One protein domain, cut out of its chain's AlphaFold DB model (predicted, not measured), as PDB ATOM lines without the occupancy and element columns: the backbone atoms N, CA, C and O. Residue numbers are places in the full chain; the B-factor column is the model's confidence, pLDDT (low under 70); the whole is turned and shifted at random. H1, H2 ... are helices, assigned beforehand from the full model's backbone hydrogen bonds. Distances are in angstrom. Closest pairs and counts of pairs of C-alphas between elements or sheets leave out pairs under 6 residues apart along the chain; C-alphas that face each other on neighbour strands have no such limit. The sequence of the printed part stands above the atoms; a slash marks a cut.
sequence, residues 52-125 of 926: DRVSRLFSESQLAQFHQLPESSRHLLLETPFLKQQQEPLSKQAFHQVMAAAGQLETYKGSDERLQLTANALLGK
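This is residues 52 to 125 of the 926 residues of an uncharacterized protein of Photobacterium proteolyticum (UniProt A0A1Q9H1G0). Three helices, H3, H5 and H6, touch one another at steep angles and make the core of a small helical cluster, in which H5 and H6 form a helical hairpin. H2 runs alongside the long H5 in the same direction without clearly touching it, H1 stands about perpendicular to H2 and near it, and the short H4 sits near the last residue of H3, Leu 78, and near H6. The printed part has 74 residues with six named helices, H1 to H6 in chain order, and no named strand: the class is all helix. It is compact, with a radius of gyration of the C-alphas of 11.4 A and spans of 32 by 23 by 22 A.

H1, residues 52 to 57, is close to but not clearly touching H2, residues 60 to 67, about perpendicular at 74 degrees; their closest C-alphas, of Ser 55 and Leu 63, are 7.0 A apart. H3, residues 71 to 78, is close to but not clearly touching H4, residues 81 to 84, with the closest C-alphas, of Leu 78 and Lys 84, 6.8 A apart. H5, residues 92 to 105, touches H3 at a steep tilt of 48 degrees, opposite ways, closest at the C-alphas of Ser 73 and Ala 102, 6.3 A. H6, residues 112 to 122, touches H3 at a steep tilt of 52 degrees, the same way, closest at the C-alphas of Leu 76 and Gln 116, 5.5 A. H5 touches H6 with residues 101 to 105 alone, at 40 degrees, closest at the C-alphas of Ala 101 and Leu 122, 5.6 A. Every O i to N i+4 pair is within hydrogen-bond range in H2, H3, H5 and H6; in H1 1 of 2 is, and H4 is too short for such a pair.

H1 begins at C-alpha 52 (28.427, 12.391, -34.125). H5 is 19.8 A long and H6 14.9 A, ending at C-alpha 122 (30.642, -10.365, -43.553).

The C-alphas farthest apart, of Glu 60 and Gly 110, are 32.1 A apart. The printed part has no cut and no long link. Residue 52 alone is under 70 in pLDDT.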
ATOM      1  N   ASP A  52      27.021  12.010 -34.334       64.56
ATOM      2  CA  ASP A  52      28.427  12.391 -34.125       64.56
ATOM      3  C   ASP A  52      29.396  11.224 -34.356       64.56
ATOM      4  O   ASP A  52      30.562  11.435 -34.693       64.56
ATOM      5  N   ARG A  53      28.938   9.979 -34.176       74.75
ATOM      6  CA  ARG A  53      29.763   8.782 -34.394       74.75
ATOM      7  C   ARG A  53      29.916   8.477 -35.881       74.75
ATOM      8  O   ARG A  53      31.025   8.194 -36.320       74.75
ATOM      9  N   VAL A  54      28.837   8.552 -36.659       78.88
ATOM     10  CA  VAL A  54      28.870   8.240 -38.100       78.88
ATOM     11  C   VAL A  54      29.792   9.211 -38.850       78.88
ATOM     12  O   VAL A  54      30.641   8.767 -39.618       78.88
ATOM     13  N   SER A  55      29.729  10.508 -38.538       77.38
ATOM     14  CA  SER A  55      30.592  11.535 -39.143       77.38
ATOM     15  C   SER A  55      32.080  11.410 -38.776       77.38
ATOM     16  O   SER A  55      32.921  11.999 -39.445       77.38
ATOM     17  N   ARG A  56      32.427  10.648 -37.726       82.62
ATOM     18  CA  ARG A  56      33.824  10.332 -37.361       82.62
ATOM     19  C   ARG A  56      34.340   9.049 -38.011       82.62
ATOM     20  O   ARG A  56      35.547   8.883 -38.133       82.62
ATOM     21  N   LEU A  57      33.442   8.144 -38.403       85.62
ATOM     22  CA  LEU A  57      33.793   6.859 -39.012       85.62
ATOM     23  C   LEU A  57      34.106   6.973 -40.506       85.62
ATOM     24  O   LEU A  57      34.822   6.131 -41.038       85.62
ATOM     25  N   PHE A  58      33.584   7.986 -41.192       89.56
ATOM     26  CA  PHE A  58      33.702   8.122 -42.641       89.56
ATOM     27  C   PHE A  58      34.274   9.490 -43.015       89.56
ATOM     28  O   PHE A  58      33.913  10.498 -42.411       89.56
ATOM     29  N   SER A  59      35.134   9.542 -44.036       87.62
ATOM     30  CA  SER A  59      35.447  10.814 -44.699       87.62
ATOM     31  C   SER A  59      34.190  11.393 -45.354       87.62
ATOM     32  O   SER A  59      33.238  10.668 -45.628       87.62
ATOM     33  N   GLU A  60      34.193  12.682 -45.682       85.38
ATOM     34  CA  GLU A  60      33.033  13.356 -46.287       85.38
ATOM     35  C   GLU A  60      32.534  12.643 -47.563       85.38
ATOM     36  O   GLU A  60      31.342  12.379 -47.731       85.38
ATOM     37  N   SER A  61      33.469  12.213 -48.416       84.69
ATOM     38  CA  SER A  61      33.179  11.431 -49.624       84.69
ATOM     39  C   SER A  61      32.645  10.021 -49.339       84.69
ATOM     40  O   SER A  61      31.746   9.553 -50.038       84.69
ATOM     41  N   GLN A  62      33.165   9.340 -48.315       89.94
ATOM     42  CA  GLN A  62      32.691   8.017 -47.894       89.94
ATOM     43  C   GLN A  62      31.302   8.102 -47.258       89.94
ATOM     44  O   GLN A  62      30.458   7.244 -47.499       89.94
ATOM     45  N   LEU A  63      31.048   9.150 -46.475       88.81
ATOM     46  CA  LEU A  63      29.783   9.386 -45.797       88.81
ATOM     47  C   LEU A  63      28.654   9.604 -46.806       88.81
ATOM     48  O   LEU A  63      27.585   9.012 -46.667       88.81
ATOM     49  N   ALA A  64      28.914  10.388 -47.858       86.25
ATOM     50  CA  ALA A  64      27.968  10.591 -48.952       86.25
ATOM     51  C   ALA A  64      27.579   9.265 -49.628       86.25
ATOM     52  O   ALA A  64      26.395   9.005 -49.837       86.25
ATOM     53  N   GLN A  65      28.558   8.395 -49.904       86.81
ATOM     54  CA  GLN A  65      28.308   7.067 -50.479       86.81
ATOM     55  C   GLN A  65      27.582   6.138 -49.495       86.81
ATOM     56  O   GLN A  65      26.636   5.450 -49.869       86.81
ATOM     57  N   PHE A  66      27.966   6.143 -48.217       89.31
ATOM     58  CA  PHE A  66      27.321   5.325 -47.189       89.31
ATOM     59  C   PHE A  66      25.857   5.727 -46.971       89.31
ATOM     60  O   PHE A  66      25.001   4.869 -46.759       89.31
ATOM     61  N   HIS A  67      25.533   7.020 -47.062       89.62
ATOM     62  CA  HIS A  67      24.160   7.497 -46.917       89.62
ATOM     63  C   HIS A  67      23.229   7.079 -48.055       89.62
ATOM     64  O   HIS A  67      22.021   7.050 -47.824       89.62
ATOM     65  N   GLN A  68      23.769   6.707 -49.218       87.69
ATOM     66  CA  GLN A  68      22.997   6.186 -50.349       87.69
ATOM     67  C   GLN A  68      22.539   4.731 -50.144       87.69
ATOM     68  O   GLN A  68      21.659   4.267 -50.865       87.69
ATOM     69  N   LEU A  69      23.094   4.015 -49.158       87.44
ATOM     70  CA  LEU A  69      22.668   2.657 -48.816       87.44
ATOM     71  C   LEU A  69      21.268   2.641 -48.170       87.44
ATOM     72  O   LEU A  69      20.930   3.571 -47.424       87.44
ATOM     73  N   PRO A  70      20.490   1.551 -48.342       85.69
ATOM     74  CA  PRO A  70      19.227   1.357 -47.633       85.69
ATOM     75  C   PRO A  70      19.392   1.483 -46.115       85.69
ATOM     76  O   PRO A  70      20.361   0.984 -45.537       85.69
ATOM     77  N   GLU A  71      18.425   2.117 -45.447       84.94
ATOM     78  CA  GLU A  71      18.509   2.410 -44.011       84.94
ATOM     79  C   GLU A  71      18.708   1.154 -43.153       84.94
ATOM     80  O   GLU A  71      19.567   1.152 -42.270       84.94
ATOM     81  N   SER A  72      17.994   0.072 -43.473       83.56
ATOM     82  CA  SER A  72      18.135  -1.229 -42.812       83.56
ATOM     83  C   SER A  72      19.561  -1.779 -42.911       83.56
ATOM     84  O   SER A  72      20.133  -2.202 -41.910       83.56
ATOM     85  N   SER A  73      20.184  -1.697 -44.090       87.25
ATOM     86  CA  SER A  73      21.570  -2.131 -44.296       87.25
ATOM     87  C   SER A  73      22.548  -1.265 -43.505       87.25
ATOM     88  O   SER A  73      23.427  -1.796 -42.829       87.25
ATOM     89  N   ARG A  74      22.376   0.065 -43.514       91.00
ATOM     90  CA  ARG A  74      23.219   0.974 -42.716       91.00
ATOM     91  C   ARG A  74      23.141   0.643 -41.230       91.00
ATOM     92  O   ARG A  74      24.181   0.593 -40.577       91.00
ATOM     93  N   HIS A  75      21.936   0.400 -40.712       89.75
ATOM     94  CA  HIS A  75      21.730   0.046 -39.310       89.75
ATOM     95  C   HIS A  75      22.461  -1.253 -38.951       89.75
ATOM     96  O   HIS A  75      23.309  -1.245 -38.060       89.75
ATOM     97  N   LEU A  76      22.233  -2.328 -39.714       90.69
ATOM     98  CA  LEU A  76      22.885  -3.625 -39.498       90.69
ATOM     99  C   LEU A  76      24.418  -3.522 -39.519       90.69
ATOM    100  O   LEU A  76      25.098  -4.102 -38.670       90.69
ATOM    101  N   LEU A  77      24.972  -2.757 -40.469       91.75
ATOM    102  CA  LEU A  77      26.417  -2.560 -40.616       91.75
ATOM    103  C   LEU A  77      27.003  -1.761 -39.440       91.75
ATOM    104  O   LEU A  77      28.027  -2.164 -38.882       91.75
ATOM    105  N   LEU A  78      26.362  -0.661 -39.025       91.44
ATOM    106  CA  LEU A  78      26.818   0.188 -37.908       91.44
ATOM    107  C   LEU A  78      26.809  -0.538 -36.558       91.44
ATOM    108  O   LEU A  78      27.598  -0.190 -35.665       91.44
ATOM    109  N   GLU A  79      25.944  -1.544 -36.428       89.50
ATOM    110  CA  GLU A  79      25.820  -2.378 -35.238       89.50
ATOM    111  C   GLU A  79      26.867  -3.500 -35.154       89.50
ATOM    112  O   GLU A  79      27.032  -4.094 -34.079       89.50
ATOM    113  N   THR A  80      27.632  -3.743 -36.225       88.81
ATOM    114  CA  THR A  80      28.706  -4.747 -36.229       88.81
ATOM    115  C   THR A  80      29.852  -4.378 -35.276       88.81
ATOM    116  O   THR A  80      30.207  -3.199 -35.139       88.81
ATOM    117  N   PRO A  81      30.517  -5.368 -34.641       84.44
ATOM    118  CA  PRO A  81      31.723  -5.126 -33.849       84.44
ATOM    119  C   PRO A  81      32.818  -4.401 -34.640       84.44
ATOM    120  O   PRO A  81      33.522  -3.560 -34.079       84.44
ATOM    121  N   PHE A  82      32.922  -4.690 -35.944       86.75
ATOM    122  CA  PHE A  82      33.885  -4.070 -36.848       86.75
ATOM    123  C   PHE A  82      33.760  -2.546 -36.869       86.75
ATOM    124  O   PHE A  82      34.776  -1.887 -36.694       86.75
ATOM    125  N   LEU A  83      32.552  -1.981 -37.007       88.31
ATOM    126  CA  LEU A  83      32.341  -0.523 -37.005       88.31
ATOM    127  C   LEU A  83      32.180   0.075 -35.599       88.31
ATOM    128  O   LEU A  83      32.419   1.267 -35.404       88.31
ATOM    129  N   LYS A  84      31.785  -0.715 -34.592       86.31
ATOM    130  CA  LYS A  84      31.705  -0.269 -33.182       86.31
ATOM    131  C   LYS A  84      33.051   0.009 -32.542       86.31
ATOM    132  O   LYS A  84      33.139   0.882 -31.686       86.31
ATOM    133  N   GLN A  85      34.084  -0.712 -32.955       80.38
ATOM    134  CA  GLN A  85      35.420  -0.590 -32.375       80.38
ATOM    135  C   GLN A  85      36.296   0.467 -33.063       80.38
ATOM    136  O   GLN A  85      37.403   0.715 -32.592       80.38
ATOM    137  N   GLN A  86      35.833   1.074 -34.159       83.44
ATOM    138  CA  GLN A  86      36.594   2.083 -34.898       83.44
ATOM    139  C   GLN A  86      36.456   3.453 -34.239       83.44
ATOM    140  O   GLN A  86      35.356   3.875 -33.879       83.44
ATOM    141  N   GLN A  87      37.591   4.128 -34.074       76.75
ATOM    142  CA  GLN A  87      37.677   5.460 -33.466       76.75
ATOM    143  C   GLN A  87      38.142   6.531 -34.460       76.75
ATOM    144  O   GLN A  87      37.996   7.719 -34.185       76.75
ATOM    145  N   GLU A  88      38.659   6.108 -35.613       81.25
ATOM    146  CA  GLU A  88      39.152   6.960 -36.690       81.25
ATOM    147  C   GLU A  88      38.365   6.701 -37.984       81.25
ATOM    148  O   GLU A  88      37.730   5.642 -38.111       81.25
ATOM    149  N   PRO A  89      38.416   7.633 -38.955       86.12
ATOM    150  CA  PRO A  89      37.850   7.412 -40.274       86.12
ATOM    151  C   PRO A  89      38.397   6.140 -40.927       86.12
ATOM    152  O   PRO A  89      39.592   5.844 -40.861       86.12
ATOM    153  N   LEU A  90      37.522   5.388 -41.592       88.69
ATOM    154  CA  LEU A  90      37.903   4.148 -42.254       88.69
ATOM    155  C   LEU A  90      38.922   4.399 -43.370       88.69
ATOM    156  O   LEU A  90      38.750   5.263 -44.237       88.69
ATOM    157  N   SER A  91      39.940   3.538 -43.427       89.25
ATOM    158  CA  SER A  91      40.793   3.445 -44.609       89.25
ATOM    159  C   SER A  91      39.956   3.101 -45.847       89.25
ATOM    160  O   SER A  91      38.900   2.467 -45.753       89.25
ATOM    161  N   LYS A  92      40.446   3.459 -47.039       88.38
ATOM    162  CA  LYS A  92      39.769   3.142 -48.309       88.38
ATOM    163  C   LYS A  92      39.431   1.649 -48.434       88.38
ATOM    164  O   LYS A  92      38.343   1.299 -48.875       88.38
ATOM    165  N   GLN A  93      40.339   0.775 -48.000       87.56
ATOM    166  CA  GLN A  93      40.138  -0.674 -48.022       87.56
ATOM    167  C   GLN A  93      39.043  -1.125 -47.046       87.56
ATOM    168  O   GLN A  93      38.184  -1.919 -47.423       87.56
ATOM    169  N   ALA A  94      39.041  -0.603 -45.815       88.19
ATOM    170  CA  ALA A  94      38.007  -0.920 -44.833       88.19
ATOM    171  C   ALA A  94      36.627  -0.425 -45.295       88.19
ATOM    172  O   ALA A  94      35.637  -1.137 -45.159       88.19
ATOM    173  N   PHE A  95      36.563   0.754 -45.917       91.88
ATOM    174  CA  PHE A  95      35.328   1.266 -46.504       91.88
ATOM    175  C   PHE A  95      34.831   0.402 -47.673       91.88
ATOM    176  O   PHE A  95      33.653   0.059 -47.737       91.88
ATOM    177  N   HIS A  96      35.725  -0.034 -48.563       91.31
ATOM    178  CA  HIS A  96      35.377  -0.975 -49.630       91.31
ATOM    179  C   HIS A  96      34.828  -2.305 -49.085       91.31
ATOM    180  O   HIS A  96      33.908  -2.864 -49.679       91.31
ATOM    181  N   GLN A  97      35.336  -2.797 -47.949       90.56
ATOM    182  CA  GLN A  97      34.789  -3.983 -47.282       90.56
ATOM    183  C   GLN A  97      33.354  -3.743 -46.780       90.56
ATOM    184  O   GLN A  97      32.501  -4.612 -46.945       90.56
ATOM    185  N   VAL A  98      33.065  -2.556 -46.230       92.44
ATOM    186  CA  VAL A  98      31.702  -2.154 -45.829       92.44
ATOM    187  C   VAL A  98      30.758  -2.130 -47.030       92.44
ATOM    188  O   VAL A  98      29.668  -2.693 -46.952       92.44
ATOM    189  N   MET A  99      31.185  -1.548 -48.152       93.94
ATOM    190  CA  MET A  99      30.377  -1.494 -49.375       93.94
ATOM    191  C   MET A  99      30.137  -2.885 -49.980       93.94
ATOM    192  O   MET A  99      29.014  -3.186 -50.368       93.94
ATOM    193  N   ALA A 100      31.149  -3.761 -49.997       91.88
ATOM    194  CA  ALA A 100      30.983  -5.151 -50.431       91.88
ATOM    195  C   ALA A 100      30.012  -5.926 -49.525       91.88
ATOM    196  O   ALA A 100      29.149  -6.648 -50.020       91.88
ATOM    197  N   ALA A 101      30.107  -5.750 -48.201       92.25
ATOM    198  CA  ALA A 101      29.175  -6.370 -47.262       92.25
ATOM    199  C   ALA A 101      27.742  -5.861 -47.470       92.25
ATOM    200  O   ALA A 101      26.816  -6.664 -47.457       92.25
ATOM    201  N   ALA A 102      27.558  -4.560 -47.720       92.12
ATOM    202  CA  ALA A 102      26.256  -3.986 -48.056       92.12
ATOM    203  C   ALA A 102      25.676  -4.597 -49.345       92.12
ATOM    204  O   ALA A 102      24.529  -5.037 -49.349       92.12
ATOM    205  N   GLY A 103      26.492  -4.698 -50.400       89.88
ATOM    206  CA  GLY A 103      26.094  -5.311 -51.669       89.88
ATOM    207  C   GLY A 103      25.770  -6.800 -51.557       89.88
ATOM    208  O   GLY A 103      24.963  -7.309 -52.319       89.88
ATOM    209  N   GLN A 104      26.348  -7.521 -50.598       90.25
ATOM    210  CA  GLN A 104      25.935  -8.897 -50.330       90.25
ATOM    211  C   GLN A 104      24.658  -8.948 -49.472       90.25
ATOM    212  O   GLN A 104      23.767  -9.753 -49.748       90.25
ATOM    213  N   LEU A 105      24.543  -8.077 -48.460       88.25
ATOM    214  CA  LEU A 105      23.386  -7.990 -47.560       88.25
ATOM    215  C   LEU A 105      22.073  -7.710 -48.284       88.25
ATOM    216  O   LEU A 105      21.055  -8.270 -47.888       88.25
ATOM    217  N   GLU A 106      22.093  -6.919 -49.359       85.38
ATOM    218  CA  GLU A 106      20.889  -6.598 -50.140       85.38
ATOM    219  C   GLU A 106      20.204  -7.832 -50.756       85.38
ATOM    220  O   GLU A 106      19.022  -7.779 -51.088       85.38
ATOM    221  N   THR A 107      20.928  -8.949 -50.894       81.88
ATOM    222  CA  THR A 107      20.392 -10.204 -51.447       81.88
ATOM    223  C   THR A 107      19.774 -11.119 -50.387       81.88
ATOM    224  O   THR A 107      19.024 -12.034 -50.728       81.88
ATOM    225  N   TYR A 108      20.044 -10.879 -49.100       78.00
ATOM    226  CA  TYR A 108      19.556 -11.732 -48.020       78.00
ATOM    227  C   TYR A 108      18.148 -11.361 -47.563       78.00
ATOM    228  O   TYR A 108      17.764 -10.196 -47.484       78.00
ATOM    229  N   LYS A 109      17.388 -12.392 -47.186       73.62
ATOM    230  CA  LYS A 109      16.057 -12.276 -46.581       73.62
ATOM    231  C   LYS A 109      16.053 -13.009 -45.240       73.62
ATOM    232  O   LYS A 109      16.698 -14.044 -45.095       73.62
ATOM    233  N   GLY A 110      15.329 -12.495 -44.252       73.00
ATOM    234  CA  GLY A 110      15.220 -13.133 -42.939       73.00
ATOM    235  C   GLY A 110      14.870 -12.152 -41.828       73.00
ATOM    236  O   GLY A 110      14.613 -10.981 -42.090       73.00
ATOM    237  N   SER A 111      14.856 -12.638 -40.586       80.38
ATOM    238  CA  SER A 111      14.699 -11.784 -39.405       80.38
ATOM    239  C   SER A 111      15.918 -10.882 -39.192       80.38
ATOM    240  O   SER A 111      17.041 -11.263 -39.535       80.38
ATOM    241  N   ASP A 112      15.714  -9.731 -38.546       79.75
ATOM    242  CA  ASP A 112      16.786  -8.778 -38.226       79.75
ATOM    243  C   ASP A 112      17.933  -9.427 -37.441       79.75
ATOM    244  O   ASP A 112      19.097  -9.176 -37.732       79.75
ATOM    245  N   GLU A 113      17.633 -10.343 -36.514       82.94
ATOM    246  CA  GLU A 113      18.653 -11.098 -35.771       82.94
ATOM    247  C   GLU A 113      19.582 -11.893 -36.701       82.94
ATOM    248  O   GLU A 113      20.801 -11.921 -36.514       82.94
ATOM    249  N   ARG A 114      19.024 -12.528 -37.736       79.81
ATOM    250  CA  ARG A 114      19.796 -13.316 -38.705       79.81
ATOM    251  C   ARG A 114      20.563 -12.431 -39.673       79.81
ATOM    252  O   ARG A 114      21.717 -12.731 -39.990       79.81
ATOM    253  N   LEU A 115      19.951 -11.339 -40.123       85.06
ATOM    254  CA  LEU A 115      20.633 -10.345 -40.947       85.06
ATOM    255  C   LEU A 115      21.782  -9.691 -40.171       85.06
ATOM    256  O   LEU A 115      22.854  -9.491 -40.734       85.06
ATOM    257  N   GLN A 116      21.626  -9.475 -38.862       89.19
ATOM    258  CA  GLN A 116      22.687  -8.964 -37.998       89.19
ATOM    259  C   GLN A 116      23.829  -9.973 -37.833       89.19
ATOM    260  O   GLN A 116      24.997  -9.594 -37.917       89.19
ATOM    261  N   LEU A 117      23.524 -11.263 -37.644       84.19
ATOM    262  CA  LEU A 117      24.545 -12.320 -37.634       84.19
ATOM    263  C   LEU A 117      25.303 -12.385 -38.964       84.19
ATOM    264  O   LEU A 117      26.522 -12.552 -38.972       84.19
ATOM    265  N   THR A 118      24.594 -12.201 -40.076       85.81
ATOM    266  CA  THR A 118      25.184 -12.167 -41.417       85.81
ATOM    267  C   THR A 118      26.081 -10.948 -41.586       85.81
ATOM    268  O   THR A 118      27.235 -11.096 -41.971       85.81
ATOM    269  N   ALA A 119      25.611  -9.759 -41.204       89.12
ATOM    270  CA  ALA A 119      26.408  -8.536 -41.223       89.12
ATOM    271  C   ALA A 119      27.690  -8.689 -40.388       89.12
ATOM    272  O   ALA A 119      28.771  -8.336 -40.857       89.12
ATOM    273  N   ASN A 120      27.594  -9.301 -39.202       87.19
ATOM    274  CA  ASN A 120      28.756  -9.618 -38.370       87.19
ATOM    275  C   ASN A 120      29.717 -10.589 -39.076       87.19
ATOM    276  O   ASN A 120      30.923 -10.393 -39.022       87.19
ATOM    277  N   ALA A 121      29.213 -11.624 -39.754       84.38
ATOM    278  CA  ALA A 121      30.047 -12.601 -40.459       84.38
ATOM    279  C   ALA A 121      30.741 -12.028 -41.712       84.38
ATOM    280  O   ALA A 121      31.837 -12.469 -42.070       84.38
ATOM    281  N   LEU A 122      30.104 -11.063 -42.382       87.56
ATOM    282  CA  LEU A 122      30.642 -10.365 -43.553       87.56
ATOM    283  C   LEU A 122      31.675  -9.298 -43.168       87.56
ATOM    284  O   LEU A 122      32.660  -9.098 -43.884       87.56
ATOM    285  N   LEU A 123      31.474  -8.646 -42.021       86.94
ATOM    286  CA  LEU A 123      32.355  -7.615 -41.485       86.94
ATOM    287  C   LEU A 123      33.148  -8.109 -40.279       86.94
ATOM    288  O   LEU A 123      32.795  -7.854 -39.128       86.94
ATOM    289  N   GLY A 124      34.284  -8.733 -40.567       83.31
ATOM    290  CA  GLY A 124      35.323  -8.987 -39.578       83.31
ATOM    291  C   GLY A 124      36.695  -8.521 -40.036       83.31
ATOM    292  O   GLY A 124      36.925  -8.203 -41.208       83.31
ATOM    293  N   LYS A 125      37.624  -8.474 -39.087       84.12
ATOM    294  CA  LYS A 125      39.027  -8.171 -39.352       84.12
ATOM    295  C   LYS A 125      39.680  -9.369 -40.031       84.12
ATOM    296  O   LYS A 125      39.476 -10.520 -39.646       84.12
TER     297      LYS A 125